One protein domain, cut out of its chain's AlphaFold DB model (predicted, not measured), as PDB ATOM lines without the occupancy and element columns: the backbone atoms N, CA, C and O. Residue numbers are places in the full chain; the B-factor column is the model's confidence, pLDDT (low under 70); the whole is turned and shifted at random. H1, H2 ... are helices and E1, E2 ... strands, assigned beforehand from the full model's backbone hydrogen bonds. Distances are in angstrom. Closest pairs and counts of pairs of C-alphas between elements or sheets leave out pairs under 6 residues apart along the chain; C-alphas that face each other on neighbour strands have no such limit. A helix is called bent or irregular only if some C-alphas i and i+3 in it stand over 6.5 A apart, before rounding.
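This is residues 144 to 224 of the 228 residues of an uncharacterized protein of Colletotrichum simmondsii (UniProt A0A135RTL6). Look for a small three-stranded sheet, mostly the hairpin of E1 and E2 with the short E3 beside the last residues of E2; H1 and H4 are on one face and H3 is on the opposite face. H2 is off the sheet, at the far end of the domain from H1 and H4; it packs on H3 and is reached from E2 by a long loop. The printed part has 81 residues, with four named helices and three named strands in the order H1 E1 E2 H2 H3 E3 H4. The sheet runs E1 E2 E3, antiparallel throughout, and the class is mixed, helices and strands. The whole is compact and rounded, with a radius of gyration of the C-alphas of 12.1 A and spans of 31 by 31 by 21 A.

Begin at H1, residues 144 to 149, on the sheet of E1, residues 155 to 160, E2, residues 163 to 169, and E3, residues 213 to 215. The closest C-alphas of H1 and E1 are those of Glu 147 and Val 155, 6.3 A apart. In the hairpin of E1 and E2 you will find N 156 and O 167 within hydrogen-bond range at 3.0 A; between E2 and E3, N 214 and O 168 at 2.8 A. H2, residues 190 to 197, is not on the sheet. It touches H3, residues 205 to 212, about perpendicular, only just, at 71 degrees; their closest C-alphas are Ile 192 and Glu 205, 7.2 A apart. H3 and H1 are on opposite faces of the sheet. H4, residues 216 to 222, is on the same face as H1; it is close but not clearly touching H1, with C-alphas 146 and 216 the closest at 6.3 A. H4 is only just irregular: C-alphas 217 and 220 are 6.7 A apart. Every O i to N i+4 pair is within hydrogen-bond range in H2 and H3; 1 of 2 is in H1 and 0 of 3 in H4, where 2 of 4 O i to N i+3 pairs are.

Find C-alpha 144 at (-10.633, 39.478, 28.736), where H1 begins. E1 runs 15.1 A and E2 17.2 A; E2 ends at C-alpha 169, (-23.809, 47.546, 23.905). H2 spans 10.4 A, H3 10.3 A and H4 10.8 A; H4 ends at C-alpha 222, (-14.352, 57.224, 27.784).

The two C-alphas farthest apart are those of Gly 162 and Asp 175, at 34.1 A. The printed part has no cut. The link from E2 to H2 is long, residues 170 to 189. In this model pLDDT is under 70 at residues 144 to 146, 148 to 149 and 216 to 224.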
ATOM      1  N   ASN A 144     -10.901  39.357  27.297       64.50
ATOM      2  CA  ASN A 144     -10.633  39.478  28.736       64.50
ATOM      3  C   ASN A 144     -10.293  40.912  29.187       64.50
ATOM      4  O   ASN A 144     -10.511  41.264  30.344       64.50
ATOM      5  N   ALA A 145      -9.721  41.740  28.306       62.88
ATOM      6  CA  ALA A 145      -9.409  43.138  28.619       62.88
ATOM      7  C   ALA A 145     -10.679  43.977  28.768       62.88
ATOM      8  O   ALA A 145     -10.772  44.856  29.621       62.88
ATOM      9  N   VAL A 146     -11.645  43.701  27.896       66.19
ATOM     10  CA  VAL A 146     -12.897  44.439  27.786       66.19
ATOM     11  C   VAL A 146     -13.845  44.022  28.913       66.19
ATOM     12  O   VAL A 146     -14.453  44.890  29.534       66.19
ATOM     13  N   GLU A 147     -13.885  42.729  29.250       71.12
ATOM     14  CA  GLU A 147     -14.687  42.191  30.364       71.12
ATOM     15  C   GLU A 147     -14.286  42.785  31.723       71.12
ATOM     16  O   GLU A 147     -15.146  43.081  32.544       71.12
ATOM     17  N   ARG A 148     -12.991  43.049  31.963       69.00
ATOM     18  CA  ARG A 148     -12.548  43.676  33.224       69.00
ATOM     19  C   ARG A 148     -12.943  45.144  33.357       69.00
ATOM     20  O   ARG A 148     -13.113  45.615  34.475       69.00
ATOM     21  N   ALA A 149     -13.046  45.871  32.246       68.56
ATOM     22  CA  ALA A 149     -13.449  47.277  32.265       68.56
ATOM     23  C   ALA A 149     -14.965  47.438  32.460       68.56
ATOM     24  O   ALA A 149     -15.409  48.470  32.952       68.56
ATOM     25  N   TYR A 150     -15.753  46.420  32.106       77.44
ATOM     26  CA  TYR A 150     -17.207  46.423  32.242       77.44
ATOM     27  C   TYR A 150     -17.689  45.112  32.847       77.44
ATOM     28  O   TYR A 150     -18.256  44.270  32.158       77.44
ATOM     29  N   LEU A 151     -17.476  44.970  34.155       79.88
ATOM     30  CA  LEU A 151     -17.830  43.761  34.906       79.88
ATOM     31  C   LEU A 151     -19.315  43.391  34.771       79.88
ATOM     32  O   LEU A 151     -19.658  42.212  34.778       79.88
ATOM     33  N   ASP A 152     -20.169  44.397  34.589       86.31
ATOM     34  CA  ASP A 152     -21.620  44.231  34.520       86.31
ATOM     35  C   ASP A 152     -22.167  44.186  33.085       86.31
ATOM     36  O   ASP A 152     -23.384  44.120  32.903       86.31
ATOM     37  N   SER A 153     -21.305  44.253  32.062       87.00
ATOM     38  CA  SER A 153     -21.732  44.283  30.660       87.00
ATOM     39  C   SER A 153     -21.131  43.145  29.852       87.00
ATOM     40  O   SER A 153     -19.929  42.894  29.865       87.00
ATOM     41  N   PHE A 154     -21.974  42.505  29.054       90.00
ATOM     42  CA  PHE A 154     -21.564  41.439  28.162       90.00
ATOM     43  C   PHE A 154     -20.755  41.976  26.976       90.00
ATOM     44  O   PHE A 154     -21.188  42.881  26.253       90.00
ATOM     45  N   VAL A 155     -19.589  41.375  26.748       90.06
ATOM     46  CA  VAL A 155     -18.731  41.652  25.595       90.06
ATOM     47  C   VAL A 155     -19.028  40.628  24.509       90.06
ATOM     48  O   VAL A 155     -18.858  39.431  24.711       90.06
ATOM     49  N   PHE A 156     -19.426  41.088  23.325       90.19
ATOM     50  CA  PHE A 156     -19.738  40.206  22.199       90.19
ATOM     51  C   PHE A 156     -18.891  40.536  20.971       90.19
ATOM     52  O   PHE A 156     -18.288  41.605  20.854       90.19
ATOM     53  N   SER A 157     -18.803  39.581  20.045       90.25
ATOM     54  CA  SER A 157     -18.075  39.751  18.786       90.25
ATOM     55  C   SER A 157     -19.056  39.979  17.647       90.25
ATOM     56  O   SER A 157     -19.905  39.131  17.407       90.25
ATOM     57  N   TYR A 158     -18.894  41.066  16.895       92.56
ATOM     58  CA  TYR A 158     -19.789  41.400  15.786       92.56
ATOM     59  C   TYR A 158     -18.994  41.828  14.549       92.56
ATOM     60  O   TYR A 158     -17.981  42.530  14.664       92.56
ATOM     61  N   MET A 159     -19.432  41.375  13.370       91.88
ATOM     62  CA  MET A 159     -18.871  41.796  12.085       91.88
ATOM     63  C   MET A 159     -19.595  43.039  11.590       91.88
ATOM     64  O   MET A 159     -20.777  42.991  11.269       91.88
ATOM     65  N   LEU A 160     -18.864  44.144  11.495       91.38
ATOM     66  CA  LEU A 160     -19.363  45.396  10.947       91.38
ATOM     67  C   LEU A 160     -18.423  45.835   9.825       91.38
ATOM     68  O   LEU A 160     -17.210  45.866  10.020       91.38
ATOM     69  N   ASP A 161     -18.973  46.136   8.649       90.50
ATOM     70  CA  ASP A 161     -18.209  46.621   7.488       90.50
ATOM     71  C   ASP A 161     -17.026  45.706   7.109       90.50
ATOM     72  O   ASP A 161     -15.912  46.152   6.838       90.50
ATOM     73  N   GLY A 162     -17.256  44.388   7.148       88.19
ATOM     74  CA  GLY A 162     -16.247  43.373   6.818       88.19
ATOM     75  C   GLY A 162     -15.163  43.171   7.882       88.19
ATOM     76  O   GLY A 162     -14.247  42.380   7.675       88.19
ATOM     77  N   SER A 163     -15.259  43.851   9.028       83.25
ATOM     78  CA  SER A 163     -14.303  43.736  10.131       83.25
ATOM     79  C   SER A 163     -14.962  43.150  11.377       83.25
ATOM     80  O   SER A 163     -15.917  43.710  11.918       83.25
ATOM     81  N   LYS A 164     -14.427  42.030  11.880       86.31
ATOM     82  CA  LYS A 164     -14.828  41.465  13.175       86.31
ATOM     83  C   LYS A 164     -14.167  42.250  14.308       86.31
ATOM     84  O   LYS A 164     -12.946  42.391  14.336       86.31
ATOM     85  N   ALA A 165     -14.965  42.741  15.249       85.56
ATOM     86  CA  ALA A 165     -14.476  43.427  16.443       85.56
ATOM     87  C   ALA A 165     -15.265  43.010  17.692       85.56
ATOM     88  O   ALA A 165     -16.345  42.428  17.586       85.56
ATOM     89  N   HIS A 166     -14.707  43.317  18.864       85.88
ATOM     90  CA  HIS A 166     -15.385  43.174  20.150       85.88
ATOM     91  C   HIS A 166     -16.119  44.466  20.509       85.88
ATOM     92  O   HIS A 166     -15.556  45.565  20.398       85.88
ATOM     93  N   TRP A 167     -17.366  44.309  20.933       89.62
ATOM     94  CA  TRP A 167     -18.300  45.385  21.214       89.62
ATOM     95  C   TRP A 167     -18.937  45.192  22.581       89.62
ATOM     96  O   TRP A 167     -19.138  44.070  23.043       89.62
ATOM     97  N   ILE A 168     -19.287  46.317  23.188       91.88
ATOM     98  CA  ILE A 168     -20.218  46.387  24.307       91.88
ATOM     99  C   ILE A 168     -21.395  47.223  23.845       91.88
ATOM    100  O   ILE A 168     -21.205  48.259  23.203       91.88
ATOM    101  N   LEU A 169     -22.600  46.790  24.178       93.12
ATOM    102  CA  LEU A 169     -23.809  47.546  23.905       93.12
ATOM    103  C   LEU A 169     -24.395  48.027  25.225       93.12
ATOM    104  O   LEU A 169     -24.516  47.245  26.162       93.12
ATOM    105  N   LEU A 170     -24.757  49.303  25.282       91.88
ATOM    106  CA  LEU A 170     -25.445  49.903  26.419       91.88
ATOM    107  C   LEU A 170     -26.721  50.577  25.935       91.88
ATOM    108  O   LEU A 170     -26.753  51.150  24.842       91.88
ATOM    109  N   CYS A 171     -27.757  50.573  26.769       93.31
ATOM    110  CA  CYS A 171     -28.909  51.423  26.517       93.31
ATOM    111  C   CYS A 171     -28.489  52.908  26.633       93.31
ATOM    112  O   CYS A 171     -27.865  53.301  27.626       93.31
ATOM    113  N   PRO A 172     -28.808  53.760  25.642       91.88
ATOM    114  CA  PRO A 172     -28.511  55.191  25.688       91.88
ATOM    115  C   PRO A 172     -29.432  55.981  26.629       91.88
ATOM    116  O   PRO A 172     -29.153  57.143  26.901       91.88
ATOM    117  N   LYS A 173     -30.540  55.396  27.097       92.75
ATOM    118  CA  LYS A 173     -31.483  56.075  27.991       92.75
ATOM    119  C   LYS A 173     -30.918  56.108  29.414       92.75
ATOM    120  O   LYS A 173     -30.659  55.049  29.979       92.75
ATOM    121  N   GLU A 174     -30.752  57.305  29.974       88.75
ATOM    122  CA  GLU A 174     -30.102  57.519  31.280       88.75
ATOM    123  C   GLU A 174     -30.838  56.811  32.423       88.75
ATOM    124  O   GLU A 174     -30.217  56.076  33.184       88.75
ATOM    125  N   ASP A 175     -32.169  56.904  32.450       92.19
ATOM    126  CA  ASP A 175     -33.007  56.296  33.495       92.19
ATOM    127  C   ASP A 175     -33.342  54.814  33.236       92.19
ATOM    128  O   ASP A 175     -34.347  54.287  33.726       92.19
ATOM    129  N   CYS A 176     -32.570  54.125  32.391       93.06
ATOM    130  CA  CYS A 176     -32.827  52.720  32.099       93.06
ATOM    131  C   CYS A 176     -32.279  51.810  33.206       93.06
ATOM    132  O   CYS A 176     -31.069  51.702  33.385       93.06
ATOM    133  N   GLN A 177     -33.166  51.087  33.899       92.06
ATOM    134  CA  GLN A 177     -32.775  50.144  34.958       92.06
ATOM    135  C   GLN A 177     -31.947  48.961  34.437       92.06
ATOM    136  O   GLN A 177     -31.070  48.464  35.132       92.06
ATOM    137  N   THR A 178     -32.201  48.516  33.206       91.62
ATOM    138  CA  THR A 178     -31.500  47.395  32.562       91.62
ATOM    139  C   THR A 178     -30.588  47.899  31.449       91.62
ATOM    140  O   THR A 178     -30.643  47.445  30.310       91.62
ATOM    141  N   ARG A 179     -29.761  48.900  31.773       91.50
ATOM    142  CA  ARG A 179     -28.864  49.550  30.808       91.50
ATOM    143  C   ARG A 179     -27.810  48.609  30.224       91.50
ATOM    144  O   ARG A 179     -27.438  48.779  29.060       91.50
ATOM    145  N   ASN A 180     -27.340  47.659  31.026       93.19
ATOM    146  CA  ASN A 180     -26.337  46.676  30.641       93.19
ATOM    147  C   ASN A 180     -27.013  45.356  30.255       93.19
ATOM    148  O   ASN A 180     -28.039  44.980  30.824       93.19
ATOM    149  N   PHE A 181     -26.407  44.633  29.317       93.75
ATOM    150  CA  PHE A 181     -26.853  43.303  28.910       93.75
ATOM    151  C   PHE A 181     -25.945  42.242  29.531       93.75
ATOM    152  O   PHE A 181     -24.732  42.423  29.557       93.75
ATOM    153  N   THR A 182     -26.517  41.134  30.003       92.88
ATOM    154  CA  THR A 182     -25.782  40.035  30.665       92.88
ATOM    155  C   THR A 182     -25.435  38.872  29.730       92.88
ATOM    156  O   THR A 182     -24.718  37.952  30.117       92.88
ATOM    157  N   ARG A 183     -25.934  38.902  28.492       94.25
ATOM    158  CA  ARG A 183     -25.683  37.928  27.420       94.25
ATOM    159  C   ARG A 183     -25.609  38.647  26.075       94.25
ATOM    160  O   ARG A 183     -25.898  39.841  26.023       94.25
ATOM    161  N   ASP A 184     -25.249  37.934  25.004       94.88
ATOM    162  CA  ASP A 184     -25.129  38.514  23.658       94.88
ATOM    163  C   ASP A 184     -26.451  39.181  23.244       94.88
ATOM    164  O   ASP A 184     -27.439  38.477  22.995       94.88
ATOM    165  N   PRO A 185     -26.505  40.521  23.184       94.62
ATOM    166  CA  PRO A 185     -27.763  41.232  23.034       94.62
ATOM    167  C   PRO A 185     -28.248  41.237  21.580       94.62
ATOM    168  O   PRO A 185     -29.419  41.512  21.331       94.62
ATOM    169  N   ILE A 186     -27.374  40.914  20.621       95.56
ATOM    170  CA  ILE A 186     -27.735  40.816  19.208       95.56
ATOM    171  C   ILE A 186     -28.222  39.405  18.899       95.56
ATOM    172  O   ILE A 186     -29.353  39.242  18.458       95.56
ATOM    173  N   ALA A 187     -27.430  38.378  19.226       94.69
ATOM    174  CA  ALA A 187     -27.792  36.991  18.926       94.69
ATOM    175  C   ALA A 187     -29.078  36.533  19.641       94.69
ATOM    176  O   ALA A 187     -29.810  35.693  19.122       94.69
ATOM    177  N   SER A 188     -29.364  37.085  20.825       95.00
ATOM    178  CA  SER A 188     -30.600  36.806  21.573       95.00
ATOM    179  C   SER A 188     -31.818  37.609  21.103       95.00
ATOM    180  O   SER A 188     -32.939  37.278  21.483       95.00
ATOM    181  N   GLY A 189     -31.623  38.679  20.322       94.69
ATOM    182  CA  GLY A 189     -32.665  39.658  20.000       94.69
ATOM    183  C   GLY A 189     -33.034  40.610  21.152       94.69
ATOM    184  O   GLY A 189     -33.888  41.485  20.968       94.69
ATOM    185  N   ASP A 190     -32.384  40.494  22.318       95.44
ATOM    186  CA  ASP A 190     -32.673  41.312  23.502       95.44
ATOM    187  C   ASP A 190     -32.449  42.807  23.240       95.44
ATOM    188  O   ASP A 190     -33.223  43.635  23.721       95.44
ATOM    189  N   ALA A 191     -31.431  43.171  22.451       95.00
ATOM    190  CA  ALA A 191     -31.128  44.559  22.106       95.00
ATOM    191  C   ALA A 191     -32.319  45.246  21.437       95.00
ATOM    192  O   ALA A 191     -32.732  46.327  21.851       95.00
ATOM    193  N   ILE A 192     -32.885  44.613  20.407       94.88
ATOM    194  CA  ILE A 192     -33.983  45.180  19.619       94.88
ATOM    195  C   ILE A 192     -35.230  45.313  20.495       94.88
ATOM    196  O   ILE A 192     -35.862  46.374  20.521       94.88
ATOM    197  N   ALA A 193     -35.565  44.258  21.243       94.94
ATOM    198  CA  ALA A 193     -36.713  44.256  22.144       94.94
ATOM    199  C   ALA A 193     -36.591  45.354  23.214       94.94
ATOM    200  O   ALA A 193     -37.510  46.160  23.390       94.94
ATOM    201  N   HIS A 194     -35.427  45.441  23.861       95.25
ATOM    202  CA  HIS A 194     -35.128  46.450  24.868       95.25
ATOM    203  C   HIS A 194     -35.190  47.868  24.288       95.25
ATOM    204  O   HIS A 194     -35.813  48.757  24.863       95.25
ATOM    205  N   PHE A 195     -34.603  48.099  23.111       95.12
ATOM    206  CA  PHE A 195     -34.560  49.428  22.497       95.12
ATOM    207  C   PHE A 195     -35.959  49.898  22.096       95.12
ATOM    208  O   PHE A 195     -36.304  51.062  22.319       95.12
ATOM    209  N   LYS A 196     -36.809  48.983  21.614       94.62
ATOM    210  CA  LYS A 196     -38.225  49.254  21.349       94.62
ATOM    211  C   LYS A 196     -38.981  49.615  22.630       94.62
ATOM    212  O   LYS A 196     -39.723  50.597  22.637       94.62
ATOM    213  N   GLN A 197     -38.758  48.884  23.726       95.06
ATOM    214  CA  GLN A 197     -39.349  49.188  25.035       95.06
ATOM    215  C   GLN A 197     -38.905  50.563  25.559       95.06
ATOM    216  O   GLN A 197     -39.716  51.337  26.072       95.06
ATOM    217  N   CYS A 198     -37.635  50.913  25.359       94.94
ATOM    218  CA  CYS A 198     -37.074  52.212  25.718       94.94
ATOM    219  C   CYS A 198     -37.449  53.347  24.752       94.94
ATOM    220  O   CYS A 198     -37.061  54.488  25.008       94.94
ATOM    221  N   LYS A 199     -38.228  53.067  23.694       95.50
ATOM    222  CA  LYS A 199     -38.619  54.012  22.632       95.50
ATOM    223  C   LYS A 199     -37.422  54.623  21.887       95.50
ATOM    224  O   LYS A 199     -37.465  55.777  21.468       95.50
ATOM    225  N   ILE A 200     -36.352  53.851  21.718       92.75
ATOM    226  CA  ILE A 200     -35.179  54.234  20.927       92.75
ATOM    227  C   ILE A 200     -35.461  53.889  19.464       92.75
ATOM    228  O   ILE A 200     -35.826  52.761  19.143       92.75
ATOM    229  N   SER A 201     -35.282  54.853  18.565       86.06
ATOM    230  CA  SER A 201     -35.651  54.769  17.143       86.06
ATOM    231  C   SER A 201     -34.697  53.930  16.274       86.06
ATOM    232  O   SER A 201     -34.473  54.242  15.104       86.06
ATOM    233  N   ALA A 202     -34.101  52.872  16.827       75.31
ATOM    234  CA  ALA A 202     -33.234  51.974  16.070       75.31
ATOM    235  C   ALA A 202     -34.067  50.911  15.338       75.31
ATOM    236  O   ALA A 202     -34.928  50.272  15.940       75.31
ATOM    237  N   VAL A 203     -33.819  50.756  14.035       75.19
ATOM    238  CA  VAL A 203     -34.641  49.921  13.140       75.19
ATOM    239  C   VAL A 203     -34.057  48.514  12.973       75.19
ATOM    240  O   VAL A 203     -34.816  47.560  12.837       75.19
ATOM    241  N   ASP A 204     -32.728  48.371  13.024       92.19
ATOM    242  CA  ASP A 204     -32.025  47.104  12.801       92.19
ATOM    243  C   ASP A 204     -30.743  46.963  13.650       92.19
ATOM    244  O   ASP A 204     -30.251  47.923  14.253       92.19
ATOM    245  N   GLU A 205     -30.198  45.743  13.695       94.19
ATOM    246  CA  GLU A 205     -28.985  45.385  14.450       94.19
ATOM    247  C   GLU A 205     -27.780  46.246  14.054       94.19
ATOM    248  O   GLU A 205     -27.053  46.753  14.909       94.19
ATOM    249  N   VAL A 206     -27.590  46.471  12.752       94.25
ATOM    250  CA  VAL A 206     -26.463  47.250  12.216       94.25
ATOM    251  C   VAL A 206     -26.510  48.692  12.721       94.25
ATOM    252  O   VAL A 206     -25.490  49.242  13.145       94.25
ATOM    253  N   THR A 207     -27.693  49.306  12.723       93.31
ATOM    254  CA  THR A 207     -27.922  50.658  13.239       93.31
ATOM    255  C   THR A 207     -27.698  50.714  14.744       93.31
ATOM    256  O   THR A 207     -27.097  51.680  15.223       93.31
ATOM    257  N   ILE A 208     -28.127  49.687  15.486       93.69
ATOM    258  CA  ILE A 208     -27.891  49.585  16.930       93.69
ATOM    259  C   ILE A 208     -26.388  49.593  17.222       93.69
ATOM    260  O   ILE A 208     -25.919  50.442  17.981       93.69
ATOM    261  N   ILE A 209     -25.620  48.715  16.571       93.00
ATOM    262  CA  ILE A 209     -24.170  48.621  16.786       93.00
ATOM    263  C   ILE A 209     -23.459  49.909  16.378       93.00
ATOM    264  O   ILE A 209     -22.629  50.413  17.130       93.00
ATOM    265  N   ARG A 210     -23.803  50.495  15.226       91.12
ATOM    266  CA  ARG A 210     -23.159  51.732  14.754       91.12
ATOM    267  C   ARG A 210     -23.413  52.931  15.659       91.12
ATOM    268  O   ARG A 210     -22.520  53.759  15.819       91.12
ATOM    269  N   ARG A 211     -24.628  53.064  16.198       88.88
ATOM    270  CA  ARG A 211     -25.013  54.236  16.998       88.88
ATOM    271  C   ARG A 211     -24.691  54.087  18.476       88.88
ATOM    272  O   ARG A 211     -24.348  55.080  19.109       88.88
ATOM    273  N   TYR A 212     -24.822  52.881  19.017       90.31
ATOM    274  CA  TYR A 212     -24.814  52.651  20.463       90.31
ATOM    275  C   TYR A 212     -23.781  51.611  20.904       90.31
ATOM    276  O   TYR A 212     -23.527  51.466  22.099       90.31
ATOM    277  N   GLY A 213     -23.159  50.902  19.961       88.31
ATOM    278  CA  GLY A 213     -22.056  49.997  20.243       88.31
ATOM    279  C   GLY A 213     -20.785  50.766  20.596       88.31
ATOM    280  O   GLY A 213     -20.290  51.597  19.831       88.31
ATOM    281  N   MET A 214     -20.204  50.443  21.745       82.94
ATOM    282  CA  MET A 214     -18.867  50.884  22.118       82.94
ATOM    283  C   MET A 214     -17.856  49.844  21.651       82.94
ATOM    284  O   MET A 214     -17.809  48.718  22.149       82.94
ATOM    285  N   GLN A 215     -17.034  50.216  20.675       76.06
ATOM    286  CA  GLN A 215     -15.955  49.355  20.206       76.06
ATOM    287  C   GLN A 215     -14.842  49.298  21.262       76.06
ATOM    288  O   GLN A 215     -14.398  50.347  21.735       76.06
ATOM    289  N   GLY A 216     -14.305  48.104  21.547       60.72
ATOM    290  CA  GLY A 216     -13.194  47.893  22.497       60.72
ATOM    291  C   GLY A 216     -11.998  48.842  22.328       60.72
ATOM    292  O   GLY A 216     -11.347  49.203  23.300       60.72
ATOM    293  N   LYS A 217     -11.742  49.331  21.105       52.06
ATOM    294  CA  LYS A 217     -10.675  50.308  20.816       52.06
ATOM    295  C   LYS A 217     -10.953  51.726  21.345       52.06
ATOM    296  O   LYS A 217     -10.007  52.468  21.579       52.06
ATOM    297  N   ARG A 218     -12.222  52.123  21.503       48.81
ATOM    298  CA  ARG A 218     -12.651  53.461  21.973       48.81
ATOM    299  C   ARG A 218     -12.979  53.501  23.465       48.81
ATOM    300  O   ARG A 218     -12.995  54.572  24.062       48.81
ATOM    301  N   ILE A 219     -13.196  52.334  24.057       51.31
ATOM    302  CA  ILE A 219     -13.500  52.141  25.473       51.31
ATOM    303  C   ILE A 219     -12.412  52.729  26.389       51.31
ATOM    304  O   ILE A 219     -12.737  53.364  27.387       51.31
ATOM    305  N   CYS A 220     -11.133  52.639  26.008       44.62
ATOM    306  CA  CYS A 220     -10.036  53.202  26.802       44.62
ATOM    307  C   CYS A 220     -10.060  54.741  26.914       44.62
ATOM    308  O   CYS A 220      -9.350  55.292  27.746       44.62
ATOM    309  N   VAL A 221     -10.848  55.443  26.088       40.53
ATOM    310  CA  VAL A 221     -10.901  56.915  26.071       40.53
ATOM    311  C   VAL A 221     -12.049  57.460  26.934       40.53
ATOM    312  O   VAL A 221     -11.922  58.546  27.493       40.53
ATOM    313  N   LEU A 222     -13.156  56.718  27.090       38.03
ATOM    314  CA  LEU A 222     -14.352  57.224  27.784       38.03
ATOM    315  C   LEU A 222     -14.242  57.223  29.320       38.03
ATOM    316  O   LEU A 222     -14.899  58.033  29.970       38.03
ATOM    317  N   PHE A 223     -13.386  56.381  29.907       37.31
ATOM    318  CA  PHE A 223     -13.182  56.336  31.366       37.31
ATOM    319  C   PHE A 223     -12.545  57.607  31.952       37.31
ATOM    320  O   PHE A 223     -12.581  57.797  33.163       37.31
ATOM    321  N   LEU A 224     -12.014  58.510  31.118       38.53
ATOM    322  CA  LEU A 224     -11.447  59.784  31.574       38.53
ATOM    323  C   LEU A 224     -12.500  60.882  31.821       38.53
ATOM    324  O   LEU A 224     -12.145  61.915  32.378       38.53
TER     325      LEU A 224